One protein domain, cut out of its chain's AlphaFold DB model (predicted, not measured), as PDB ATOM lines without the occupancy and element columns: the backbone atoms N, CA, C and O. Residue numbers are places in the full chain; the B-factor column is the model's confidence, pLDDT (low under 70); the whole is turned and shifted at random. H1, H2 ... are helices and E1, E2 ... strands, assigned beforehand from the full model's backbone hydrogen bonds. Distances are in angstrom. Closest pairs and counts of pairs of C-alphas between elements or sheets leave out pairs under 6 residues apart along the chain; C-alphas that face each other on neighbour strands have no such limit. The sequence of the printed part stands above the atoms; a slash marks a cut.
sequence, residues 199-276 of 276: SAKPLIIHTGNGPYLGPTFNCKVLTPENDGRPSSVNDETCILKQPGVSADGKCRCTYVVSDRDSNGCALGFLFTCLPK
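What this domain is: This is residues 199 to 276 of the 276 residues of an uncharacterized protein of Onchocerca volvulus (UniProt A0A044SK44). With little regular structure, the domain is a long hairpin of E3 and E4 with short E1 beside E4, amid loops; residues 199 to 223 hold no named element. The 78 printed residues hold one named helix and four named strands, in the order H1 E1 E2 E3 E4; the mixed sheet runs E1 E4 E3. It is mostly strand, with 24 residues in named elements, and compact: radius of gyration of the C-alphas 12.9 A, spans 36 by 28 by 19 A.

Where its parts are: E3, residues 251 to 257, and E4, residues 269 to 275, each measure 19.8 A. E1 is residues 228 to 230, E2 240 to 242, H1 224 to 227. C-alpha 224 is at (-25.575, -18.916, -43.647), C-alpha 275 at (-20.851, -1.272, -49.858).

How they stand to each other: Hairpin strands E3 and E4 are antiparallel, 160 degrees, with N 270 and O 256 2.7 A apart. E1 and E4 are parallel, 49 degrees, with N 229 and O 269 2.9 A apart. H1 only grazes the sheet; it is too short for an O i to N i+4 pair, and its one O i to N i+3 pair is not within hydrogen-bond range. E2 pairs with no named strand; E2 and E4 are apart.

The domain as a whole: The printed part has no cut. E3 to E4 is a long link. No printed residue is under pLDDT 70.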
ATOM      1  N   SER A 199     -47.862 -22.725 -52.888       83.73
ATOM      2  CA  SER A 199     -47.554 -21.358 -52.496       83.73
ATOM      3  C   SER A 199     -46.139 -21.299 -51.935       83.73
ATOM      4  O   SER A 199     -45.792 -22.042 -51.015       83.73
ATOM      5  N   ALA A 200     -45.324 -20.408 -52.495       86.22
ATOM      6  CA  ALA A 200     -43.960 -20.202 -52.043       86.22
ATOM      7  C   ALA A 200     -43.971 -19.760 -50.573       86.22
ATOM      8  O   ALA A 200     -44.554 -18.734 -50.222       86.22
ATOM      9  N   LYS A 201     -43.324 -20.540 -49.706       86.75
ATOM     10  CA  LYS A 201     -43.200 -20.222 -48.280       86.75
ATOM     11  C   LYS A 201     -42.105 -19.170 -48.051       86.75
ATOM     12  O   LYS A 201     -41.216 -19.017 -48.897       86.75
ATOM     13  N   PRO A 202     -42.132 -18.421 -46.941       88.07
ATOM     14  CA  PRO A 202     -41.111 -17.412 -46.679       88.07
ATOM     15  C   PRO A 202     -39.708 -18.027 -46.554       88.07
ATOM     16  O   PRO A 202     -39.543 -19.158 -46.099       88.07
ATOM     17  N   LEU A 203     -38.694 -17.260 -46.967       87.65
ATOM     18  CA  LEU A 203     -37.285 -17.566 -46.721       87.65
ATOM     19  C   LEU A 203     -36.954 -17.209 -45.271       87.65
ATOM     20  O   LEU A 203     -37.150 -16.068 -44.857       87.65
ATOM     21  N   ILE A 204     -36.439 -18.174 -44.514       90.08
ATOM     22  CA  ILE A 204     -36.062 -17.992 -43.113       90.08
ATOM     23  C   ILE A 204     -34.583 -18.333 -42.975       90.08
ATOM     24  O   ILE A 204     -34.199 -19.497 -43.090       90.08
ATOM     25  N   ILE A 205     -33.772 -17.307 -42.722       90.18
ATOM     26  CA  ILE A 205     -32.337 -17.431 -42.467       90.18
ATOM     27  C   ILE A 205     -32.103 -17.142 -40.989       90.18
ATOM     28  O   ILE A 205     -32.504 -16.091 -40.486       90.18
ATOM     29  N   HIS A 206     -31.444 -18.064 -40.298       91.77
ATOM     30  CA  HIS A 206     -31.061 -17.892 -38.905       91.77
ATOM     31  C   HIS A 206     -29.567 -17.599 -38.798       91.77
ATOM     32  O   HIS A 206     -28.734 -18.459 -39.064       91.77
ATOM     33  N   THR A 207     -29.238 -16.369 -38.408       87.59
ATOM     34  CA  THR A 207     -27.857 -15.879 -38.243       87.59
ATOM     35  C   THR A 207     -27.379 -15.914 -36.786       87.59
ATOM     36  O   THR A 207     -26.258 -15.511 -36.479       87.59
ATOM     37  N   GLY A 208     -28.238 -16.337 -35.853       85.30
ATOM     38  CA  GLY A 208     -27.932 -16.373 -34.426       85.30
ATOM     39  C   GLY A 208     -27.259 -17.674 -33.986       85.30
ATOM     40  O   GLY A 208     -27.415 -18.715 -34.611       85.30
ATOM     41  N   ASN A 209     -26.582 -17.637 -32.836       82.19
ATOM     42  CA  ASN A 209     -25.952 -18.824 -32.233       82.19
ATOM     43  C   ASN A 209     -26.923 -19.669 -31.377       82.19
ATOM     44  O   ASN A 209     -26.537 -20.710 -30.854       82.19
ATOM     45  N   GLY A 210     -28.152 -19.188 -31.158       85.74
ATOM     46  CA  GLY A 210     -29.177 -19.871 -30.358       85.74
ATOM     47  C   GLY A 210     -30.115 -20.741 -31.201       85.74
ATOM     48  O   GLY A 210     -29.983 -20.767 -32.422       85.74
ATOM     49  N   PRO A 211     -31.094 -21.425 -30.588       86.95
ATOM     50  CA  PRO A 211     -32.157 -22.084 -31.341       86.95
ATOM     51  C   PRO A 211     -32.987 -21.052 -32.117       86.95
ATOM     52  O   PRO A 211     -33.209 -19.934 -31.646       86.95
ATOM     53  N   TYR A 212     -33.457 -21.426 -33.309       86.95
ATOM     54  CA  TYR A 212     -34.465 -20.637 -34.009       86.95
ATOM     55  C   TYR A 212     -35.818 -20.807 -33.318       86.95
ATOM     56  O   TYR A 212     -36.222 -21.913 -32.968       86.95
ATOM     57  N   LEU A 213     -36.498 -19.686 -33.127       86.23
ATOM     58  CA  LEU A 213     -37.664 -19.559 -32.262       86.23
ATOM     59  C   LEU A 213     -38.906 -19.076 -33.047       86.23
ATOM     60  O   LEU A 213     -40.034 -19.150 -32.577       86.23
ATOM     61  N   GLY A 214     -38.731 -18.613 -34.283       84.47
ATOM     62  CA  GLY A 214     -39.849 -18.156 -35.107       84.47
ATOM     63  C   GLY A 214     -40.687 -19.290 -35.722       84.47
ATOM     64  O   GLY A 214     -40.358 -20.473 -35.601       84.47
ATOM     65  N   PRO A 215     -41.773 -18.939 -36.431       86.39
ATOM     66  CA  PRO A 215     -42.560 -19.902 -37.190       86.39
ATOM     67  C   PRO A 215     -41.749 -20.445 -38.373       86.39
ATOM     68  O   PRO A 215     -41.296 -19.683 -39.221       86.39
ATOM     69  N   THR A 216     -41.597 -21.767 -38.466       83.61
ATOM     70  CA  THR A 216     -40.843 -22.421 -39.553       83.61
ATOM     71  C   THR A 216     -41.704 -22.792 -40.761       83.61
ATOM     72  O   THR A 216     -41.169 -23.133 -41.810       83.61
ATOM     73  N   PHE A 217     -43.038 -22.759 -40.640       86.13
ATOM     74  CA  PHE A 217     -43.990 -23.177 -41.686       86.13
ATOM     75  C   PHE A 217     -43.725 -24.590 -42.247       86.13
ATOM     76  O   PHE A 217     -43.950 -24.861 -43.433       86.13
ATOM     77  N   ASN A 218     -43.244 -25.500 -41.393       85.46
ATOM     78  CA  ASN A 218     -42.792 -26.846 -41.766       85.46
ATOM     79  C   ASN A 218     -41.642 -26.845 -42.793       85.46
ATOM     80  O   ASN A 218     -41.522 -27.777 -43.582       85.46
ATOM     81  N   CYS A 219     -40.825 -25.790 -42.810       89.11
ATOM     82  CA  CYS A 219     -39.611 -25.698 -43.612       89.11
ATOM     83  C   CYS A 219     -38.361 -25.783 -42.746       89.11
ATOM     84  O   CYS A 219     -38.358 -25.389 -41.578       89.11
ATOM     85  N   LYS A 220     -37.271 -26.258 -43.354       89.70
ATOM     86  CA  LYS A 220     -35.934 -26.155 -42.774       89.70
ATOM     87  C   LYS A 220     -35.584 -24.673 -42.594       89.70
ATOM     88  O   LYS A 220     -35.762 -23.874 -43.510       89.70
ATOM     89  N   VAL A 221     -35.066 -24.329 -41.421       92.23
ATOM     90  CA  VAL A 221     -34.447 -23.024 -41.174       92.23
ATOM     91  C   VAL A 221     -33.058 -23.042 -41.795       92.23
ATOM     92  O   VAL A 221     -32.262 -23.928 -41.482       92.23
ATOM     93  N   LEU A 222     -32.777 -22.092 -42.683       93.16
ATOM     94  CA  LEU A 222     -31.502 -22.044 -43.388       93.16
ATOM     95  C   LEU A 222     -30.434 -21.383 -42.520       93.16
ATOM     96  O   LEU A 222     -30.708 -20.386 -41.844       93.16
ATOM     97  N   THR A 223     -29.213 -21.913 -42.561       93.15
ATOM     98  CA  THR A 223     -28.054 -21.295 -41.906       93.15
ATOM     99  C   THR A 223     -27.099 -20.721 -42.951       93.15
ATOM    100  O   THR A 223     -26.855 -21.367 -43.974       93.15
ATOM    101  N   PRO A 224     -26.521 -19.527 -42.717       93.22
ATOM    102  CA  PRO A 224     -25.575 -18.916 -43.647       93.22
ATOM    103  C   PRO A 224     -24.440 -19.830 -44.100       93.22
ATOM    104  O   PRO A 224     -24.137 -19.878 -45.284       93.22
ATOM    105  N   GLU A 225     -23.856 -20.586 -43.174       91.84
ATOM    106  CA  GLU A 225     -22.681 -21.429 -43.423       91.84
ATOM    107  C   GLU A 225     -22.954 -22.608 -44.365       91.84
ATOM    108  O   GLU A 225     -22.077 -22.979 -45.140       91.84
ATOM    109  N   ASN A 226     -24.162 -23.182 -44.320       92.25
ATOM    110  CA  ASN A 226     -24.493 -24.394 -45.076       92.25
ATOM    111  C   ASN A 226     -25.296 -24.098 -46.348       92.25
ATOM    112  O   ASN A 226     -25.144 -24.786 -47.356       92.25
ATOM    113  N   ASP A 227     -26.179 -23.101 -46.285       94.34
ATOM    114  CA  ASP A 227     -27.222 -22.875 -47.288       94.34
ATOM    115  C   ASP A 227     -27.022 -21.558 -48.068       94.34
ATOM    116  O   ASP A 227     -27.697 -21.330 -49.075       94.34
ATOM    117  N   GLY A 228     -26.112 -20.686 -47.610       94.62
ATOM    118  CA  GLY A 228     -25.819 -19.389 -48.217       94.62
ATOM    119  C   GLY A 228     -24.711 -19.462 -49.268       94.62
ATOM    120  O   GLY A 228     -23.628 -19.983 -49.012       94.62
ATOM    121  N   ARG A 229     -24.948 -18.893 -50.455       95.70
ATOM    122  CA  ARG A 229     -23.945 -18.781 -51.532       95.70
ATOM    123  C   ARG A 229     -23.867 -17.350 -52.077       95.70
ATOM    124  O   ARG A 229     -24.896 -16.681 -52.137       95.70
ATOM    125  N   PRO A 230     -22.687 -16.853 -52.474       95.59
ATOM    126  CA  PRO A 230     -22.585 -15.523 -53.065       95.59
ATOM    127  C   PRO A 230     -23.245 -15.500 -54.449       95.59
ATOM    128  O   PRO A 230     -23.157 -16.466 -55.210       95.59
ATOM    129  N   SER A 231     -23.914 -14.399 -54.781       94.81
ATOM    130  CA  SER A 231     -24.367 -14.128 -56.145       94.81
ATOM    131  C   SER A 231     -23.192 -13.719 -57.038       94.81
ATOM    132  O   SER A 231     -22.127 -13.338 -56.555       94.81
ATOM    133  N   SER A 232     -23.400 -13.730 -58.356       93.48
ATOM    134  CA  SER A 232     -22.403 -13.257 -59.325       93.48
ATOM    135  C   SER A 232     -22.109 -11.755 -59.242       93.48
ATOM    136  O   SER A 232     -21.136 -11.301 -59.833       93.48
ATOM    137  N   VAL A 233     -22.950 -10.987 -58.543       93.17
ATOM    138  CA  VAL A 233     -22.857  -9.522 -58.418       93.17
ATOM    139  C   VAL A 233     -22.417  -9.100 -57.011       93.17
ATOM    140  O   VAL A 233     -22.500  -7.927 -56.655       93.17
ATOM    141  N   ASN A 234     -22.018 -10.058 -56.171       93.73
ATOM    142  CA  ASN A 234     -21.567  -9.794 -54.813       93.73
ATOM    143  C   ASN A 234     -20.201  -9.096 -54.821       93.73
ATOM    144  O   ASN A 234     -19.257  -9.603 -55.421       93.73
ATOM    145  N   ASP A 235     -20.080  -7.989 -54.091       92.21
ATOM    146  CA  ASP A 235     -18.812  -7.288 -53.932       92.21
ATOM    147  C   ASP A 235     -17.918  -8.027 -52.920       92.21
ATOM    148  O   ASP A 235     -18.285  -8.229 -51.757       92.21
ATOM    149  N   GLU A 236     -16.741  -8.465 -53.374       91.55
ATOM    150  CA  GLU A 236     -15.752  -9.177 -52.556       91.55
ATOM    151  C   GLU A 236     -15.013  -8.254 -51.572       91.55
ATOM    152  O   GLU A 236     -14.385  -8.739 -50.632       91.55
ATOM    153  N   THR A 237     -15.115  -6.927 -51.725       92.75
ATOM    154  CA  THR A 237     -14.529  -5.961 -50.777       92.75
ATOM    155  C   THR A 237     -15.251  -5.942 -49.427       92.75
ATOM    156  O   THR A 237     -14.722  -5.432 -48.436       92.75
ATOM    157  N   CYS A 238     -16.451  -6.523 -49.358       92.50
ATOM    158  CA  CYS A 238     -17.248  -6.592 -48.146       92.50
ATOM    159  C   CYS A 238     -16.687  -7.585 -47.127       92.50
ATOM    160  O   CYS A 238     -16.667  -8.794 -47.354       92.50
ATOM    161  N   ILE A 239     -16.338  -7.091 -45.937       92.67
ATOM    162  CA  ILE A 239     -15.924  -7.942 -44.817       92.67
ATOM    163  C   ILE A 239     -17.166  -8.602 -44.209       92.67
ATOM    164  O   ILE A 239     -18.039  -7.933 -43.646       92.67
ATOM    165  N   LEU A 240     -17.250  -9.929 -44.310       93.43
ATOM    166  CA  LEU A 240     -18.391 -10.714 -43.841       93.43
ATOM    167  C   LEU A 240     -18.049 -11.498 -42.569       93.43
ATOM    168  O   LEU A 240     -16.994 -12.118 -42.466       93.43
ATOM    169  N   LYS A 241     -18.968 -11.502 -41.599       92.37
ATOM    170  CA  LYS A 241     -18.885 -12.346 -40.394       92.37
ATOM    171  C   LYS A 241     -19.409 -13.754 -40.670       92.37
ATOM    172  O   LYS A 241     -18.911 -14.717 -40.108       92.37
ATOM    173  N   GLN A 242     -20.441 -13.843 -41.502       92.12
ATOM    174  CA  GLN A 242     -21.058 -15.069 -42.006       92.12
ATOM    175  C   GLN A 242     -21.468 -14.819 -43.464       92.12
ATOM    176  O   GLN A 242     -21.620 -13.654 -43.844       92.12
ATOM    177  N   PRO A 243     -21.692 -15.860 -44.283       92.79
ATOM    178  CA  PRO A 243     -22.183 -15.696 -45.650       92.79
ATOM    179  C   PRO A 243     -23.414 -14.773 -45.722       92.79
ATOM    180  O   PRO A 243     -24.461 -15.044 -45.135       92.79
ATOM    181  N   GLY A 244     -23.275 -13.633 -46.400       92.42
ATOM    182  CA  GLY A 244     -24.328 -12.621 -46.499       92.42
ATOM    183  C   GLY A 244     -24.567 -11.763 -45.250       92.42
ATOM    184  O   GLY A 244     -25.595 -11.096 -45.184       92.42
ATOM    185  N   VAL A 245     -23.673 -11.747 -44.258       92.59
ATOM    186  CA  VAL A 245     -23.775 -10.903 -43.053       92.59
ATOM    187  C   VAL A 245     -22.509 -10.063 -42.910       92.59
ATOM    188  O   VAL A 245     -21.440 -10.594 -42.612       92.59
ATOM    189  N   SER A 246     -22.627  -8.746 -43.089       93.38
ATOM    190  CA  SER A 246     -21.511  -7.803 -42.916       93.38
ATOM    191  C   SER A 246     -20.998  -7.814 -41.471       93.38
ATOM    192  O   SER A 246     -21.784  -7.745 -40.525       93.38
ATOM    193  N   ALA A 247     -19.678  -7.917 -41.303       91.96
ATOM    194  CA  ALA A 247     -19.025  -7.913 -39.996       91.96
ATOM    195  C   ALA A 247     -18.953  -6.511 -39.378       91.96
ATOM    196  O   ALA A 247     -19.086  -6.363 -38.166       91.96
ATOM    197  N   ASP A 248     -18.744  -5.497 -40.213       92.48
ATOM    198  CA  ASP A 248     -18.508  -4.105 -39.825       92.48
ATOM    199  C   ASP A 248     -19.725  -3.191 -40.051       92.48
ATOM    200  O   ASP A 248     -19.710  -2.019 -39.678       92.48
ATOM    201  N   GLY A 249     -20.790  -3.708 -40.668       91.15
ATOM    202  CA  GLY A 249     -21.998  -2.956 -40.999       91.15
ATOM    203  C   GLY A 249     -21.827  -1.958 -42.151       91.15
ATOM    204  O   GLY A 249     -22.784  -1.225 -42.443       91.15
ATOM    205  N   LYS A 250     -20.658  -1.933 -42.812       93.18
ATOM    206  CA  LYS A 250     -20.381  -1.076 -43.976       93.18
ATOM    207  C   LYS A 250     -21.000  -1.611 -45.254       93.18
ATOM    208  O   LYS A 250     -21.254  -0.833 -46.162       93.18
ATOM    209  N   CYS A 251     -21.299  -2.906 -45.306       94.00
ATOM    210  CA  CYS A 251     -21.995  -3.505 -46.435       94.00
ATOM    211  C   CYS A 251     -23.463  -3.779 -46.121       94.00
ATOM    212  O   CYS A 251     -23.835  -4.172 -45.011       94.00
ATOM    213  N   ARG A 252     -24.315  -3.589 -47.127       94.78
ATOM    214  CA  ARG A 252     -25.715  -4.004 -47.117       94.78
ATOM    215  C   ARG A 252     -25.854  -5.281 -47.933       94.78
ATOM    216  O   ARG A 252     -25.529  -5.294 -49.115       94.78
ATOM    217  N   CYS A 253     -26.379  -6.325 -47.303       93.59
ATOM    218  CA  CYS A 253     -26.603  -7.609 -47.954       93.59
ATOM    219  C   CYS A 253     -28.095  -7.833 -48.240       93.59
ATOM    220  O   CYS A 253     -28.953  -7.529 -47.409       93.59
ATOM    221  N   THR A 254     -28.400  -8.363 -49.419       94.64
ATOM    222  CA  THR A 254     -29.740  -8.783 -49.851       94.64
ATOM    223  C   THR A 254     -29.753 -10.275 -50.149       94.64
ATOM    224  O   THR A 254     -28.744 -10.803 -50.614       94.64
ATOM    225  N   TYR A 255     -30.891 -10.940 -49.938       94.72
ATOM    226  CA  TYR A 255     -31.024 -12.393 -50.070       94.72
ATOM    227  C   TYR A 255     -32.093 -12.771 -51.094       94.72
ATOM    228  O   TYR A 255     -33.180 -12.192 -51.107       94.72
ATOM    229  N   VAL A 256     -31.802 -13.777 -51.913       93.12
ATOM    230  CA  VAL A 256     -32.718 -14.368 -52.895       93.12
ATOM    231  C   VAL A 256     -32.746 -15.878 -52.684       93.12
ATOM    232  O   VAL A 256     -31.719 -16.477 -52.389       93.12
ATOM    233  N   VAL A 257     -33.907 -16.516 -52.813       93.62
ATOM    234  CA  VAL A 257     -34.009 -17.984 -52.716       93.62
ATOM    235  C   VAL A 257     -33.311 -18.623 -53.917       93.62
ATOM    236  O   VAL A 257     -33.598 -18.230 -55.043       93.62
ATOM    237  N   SER A 258     -32.426 -19.598 -53.688       91.84
ATOM    238  CA  SER A 258     -31.756 -20.312 -54.784       91.84
ATOM    239  C   SER A 258     -32.691 -21.332 -55.429       91.84
ATOM    240  O   SER A 258     -32.947 -21.262 -56.621       91.84
ATOM    241  N   ASP A 259     -33.258 -22.223 -54.612       90.99
ATOM    242  CA  ASP A 259     -34.133 -23.314 -55.034       90.99
ATOM    243  C   ASP A 259     -35.222 -23.572 -53.996       90.99
ATOM    244  O   ASP A 259     -35.089 -23.216 -52.816       90.99
ATOM    245  N   ARG A 260     -36.303 -24.227 -54.431       92.00
ATOM    246  CA  ARG A 260     -37.408 -24.654 -53.567       92.00
ATOM    247  C   ARG A 260     -37.736 -26.130 -53.753       92.00
ATOM    248  O   ARG A 260     -37.593 -26.673 -54.843       92.00
ATOM    249  N   ASP A 261     -38.209 -26.760 -52.684       89.78
ATOM    250  CA  ASP A 261     -38.730 -28.126 -52.722       89.78
ATOM    251  C   ASP A 261     -40.194 -28.188 -53.208       89.78
ATOM    252  O   ASP A 261     -40.849 -27.173 -53.465       89.78
ATOM    253  N   SER A 262     -40.743 -29.404 -53.293       88.74
ATOM    254  CA  SER A 262     -42.144 -29.639 -53.671       88.74
ATOM    255  C   SER A 262     -43.168 -29.068 -52.685       88.74
ATOM    256  O   SER A 262     -44.339 -28.973 -53.028       88.74
ATOM    257  N   ASN A 263     -42.756 -28.717 -51.465       88.46
ATOM    258  CA  ASN A 263     -43.602 -28.097 -50.443       88.46
ATOM    259  C   ASN A 263     -43.488 -26.565 -50.450       88.46
ATOM    260  O   ASN A 263     -44.059 -25.902 -49.579       88.46
ATOM    261  N   GLY A 264     -42.743 -26.001 -51.406       88.73
ATOM    262  CA  GLY A 264     -42.484 -24.576 -51.510       88.73
ATOM    263  C   GLY A 264     -41.512 -24.054 -50.453       88.73
ATOM    264  O   GLY A 264     -41.460 -22.844 -50.269       88.73
ATOM    265  N   CYS A 265     -40.757 -24.901 -49.752       91.81
ATOM    266  CA  CYS A 265     -39.711 -24.509 -48.807       91.81
ATOM    267  C   CYS A 265     -38.411 -24.171 -49.539       91.81
ATOM    268  O   CYS A 265     -38.044 -24.853 -50.489       91.81
ATOM    269  N   ALA A 266     -37.709 -23.127 -49.096       92.84
ATOM    270  CA  ALA A 266     -36.398 -22.786 -49.642       92.84
ATOM    271  C   ALA A 266     -35.355 -23.845 -49.244       92.84
ATOM    272  O   ALA A 266     -35.303 -24.252 -48.085       92.84
ATOM    273  N   LEU A 267     -34.531 -24.271 -50.202       93.01
ATOM    274  CA  LEU A 267     -33.418 -25.202 -49.984       93.01
ATOM    275  C   LEU A 267     -32.089 -24.480 -49.741       93.01
ATOM    276  O   LEU A 267     -31.190 -25.044 -49.128       93.01
ATOM    277  N   GLY A 268     -31.979 -23.242 -50.214       94.41
ATOM    278  CA  GLY A 268     -30.780 -22.421 -50.129       94.41
ATOM    279  C   GLY A 268     -31.084 -20.970 -50.477       94.41
ATOM    280  O   GLY A 268     -32.206 -20.625 -50.876       94.41
ATOM    281  N   PHE A 269     -30.085 -20.108 -50.319       95.17
ATOM    282  CA  PHE A 269     -30.200 -18.705 -50.685       95.17
ATOM    283  C   PHE A 269     -28.908 -18.147 -51.278       95.17
ATOM    284  O   PHE A 269     -27.797 -18.512 -50.894       95.17
ATOM    285  N   LEU A 270     -29.078 -17.219 -52.212       96.13
ATOM    286  CA  LEU A 270     -28.023 -16.385 -52.755       96.13
ATOM    287  C   LEU A 270     -27.985 -15.062 -51.999       96.13
ATOM    288  O   LEU A 270     -29.028 -14.435 -51.804       96.13
ATOM    289  N   PHE A 271     -26.800 -14.619 -51.595       95.62
ATOM    290  CA  PHE A 271     -26.601 -13.301 -51.002       95.62
ATOM    291  C   PHE A 271     -25.814 -12.386 -51.939       95.62
ATOM    292  O   PHE A 271     -24.905 -12.816 -52.644       95.62
ATOM    293  N   THR A 272     -26.174 -11.106 -51.934       95.71
ATOM    294  CA  THR A 272     -25.436 -10.037 -52.616       95.71
ATOM    295  C   THR A 272     -25.147  -8.958 -51.595       95.71
ATOM    296  O   THR A 272     -26.088  -8.358 -51.081       95.71
ATOM    297  N   CYS A 273     -23.882  -8.744 -51.269       95.81
ATOM    298  CA  CYS A 273     -23.431  -7.669 -50.403       95.81
ATOM    299  C   CYS A 273     -22.796  -6.573 -51.254       95.81
ATOM    300  O   CYS A 273     -21.929  -6.857 -52.074       95.81
ATOM    301  N   LEU A 274     -23.249  -5.338 -51.051       94.26
ATOM    302  CA  LEU A 274     -22.682  -4.141 -51.666       94.26
ATOM    303  C   LEU A 274     -22.270  -3.157 -50.562       94.26
ATOM    304  O   LEU A 274     -22.962  -3.094 -49.533       94.26
ATOM    305  N   PRO A 275     -21.188  -2.382 -50.741       92.82
ATOM    306  CA  PRO A 275     -20.851  -1.272 -49.858       92.82
ATOM    307  C   PRO A 275     -22.009  -0.270 -49.760       92.82
ATOM    308  O   PRO A 275     -22.761  -0.078 -50.718       92.82
ATOM    309  N   LYS A 276     -22.183   0.327 -48.581       86.08
ATOM    310  CA  LYS A 276     -23.124   1.431 -48.358       86.08
ATOM    311  C   LYS A 276     -22.582   2.758 -48.862       86.08
ATOM    312  O   LYS A 276     -21.357   2.974 -48.740       86.08
TER     313      LYS A 276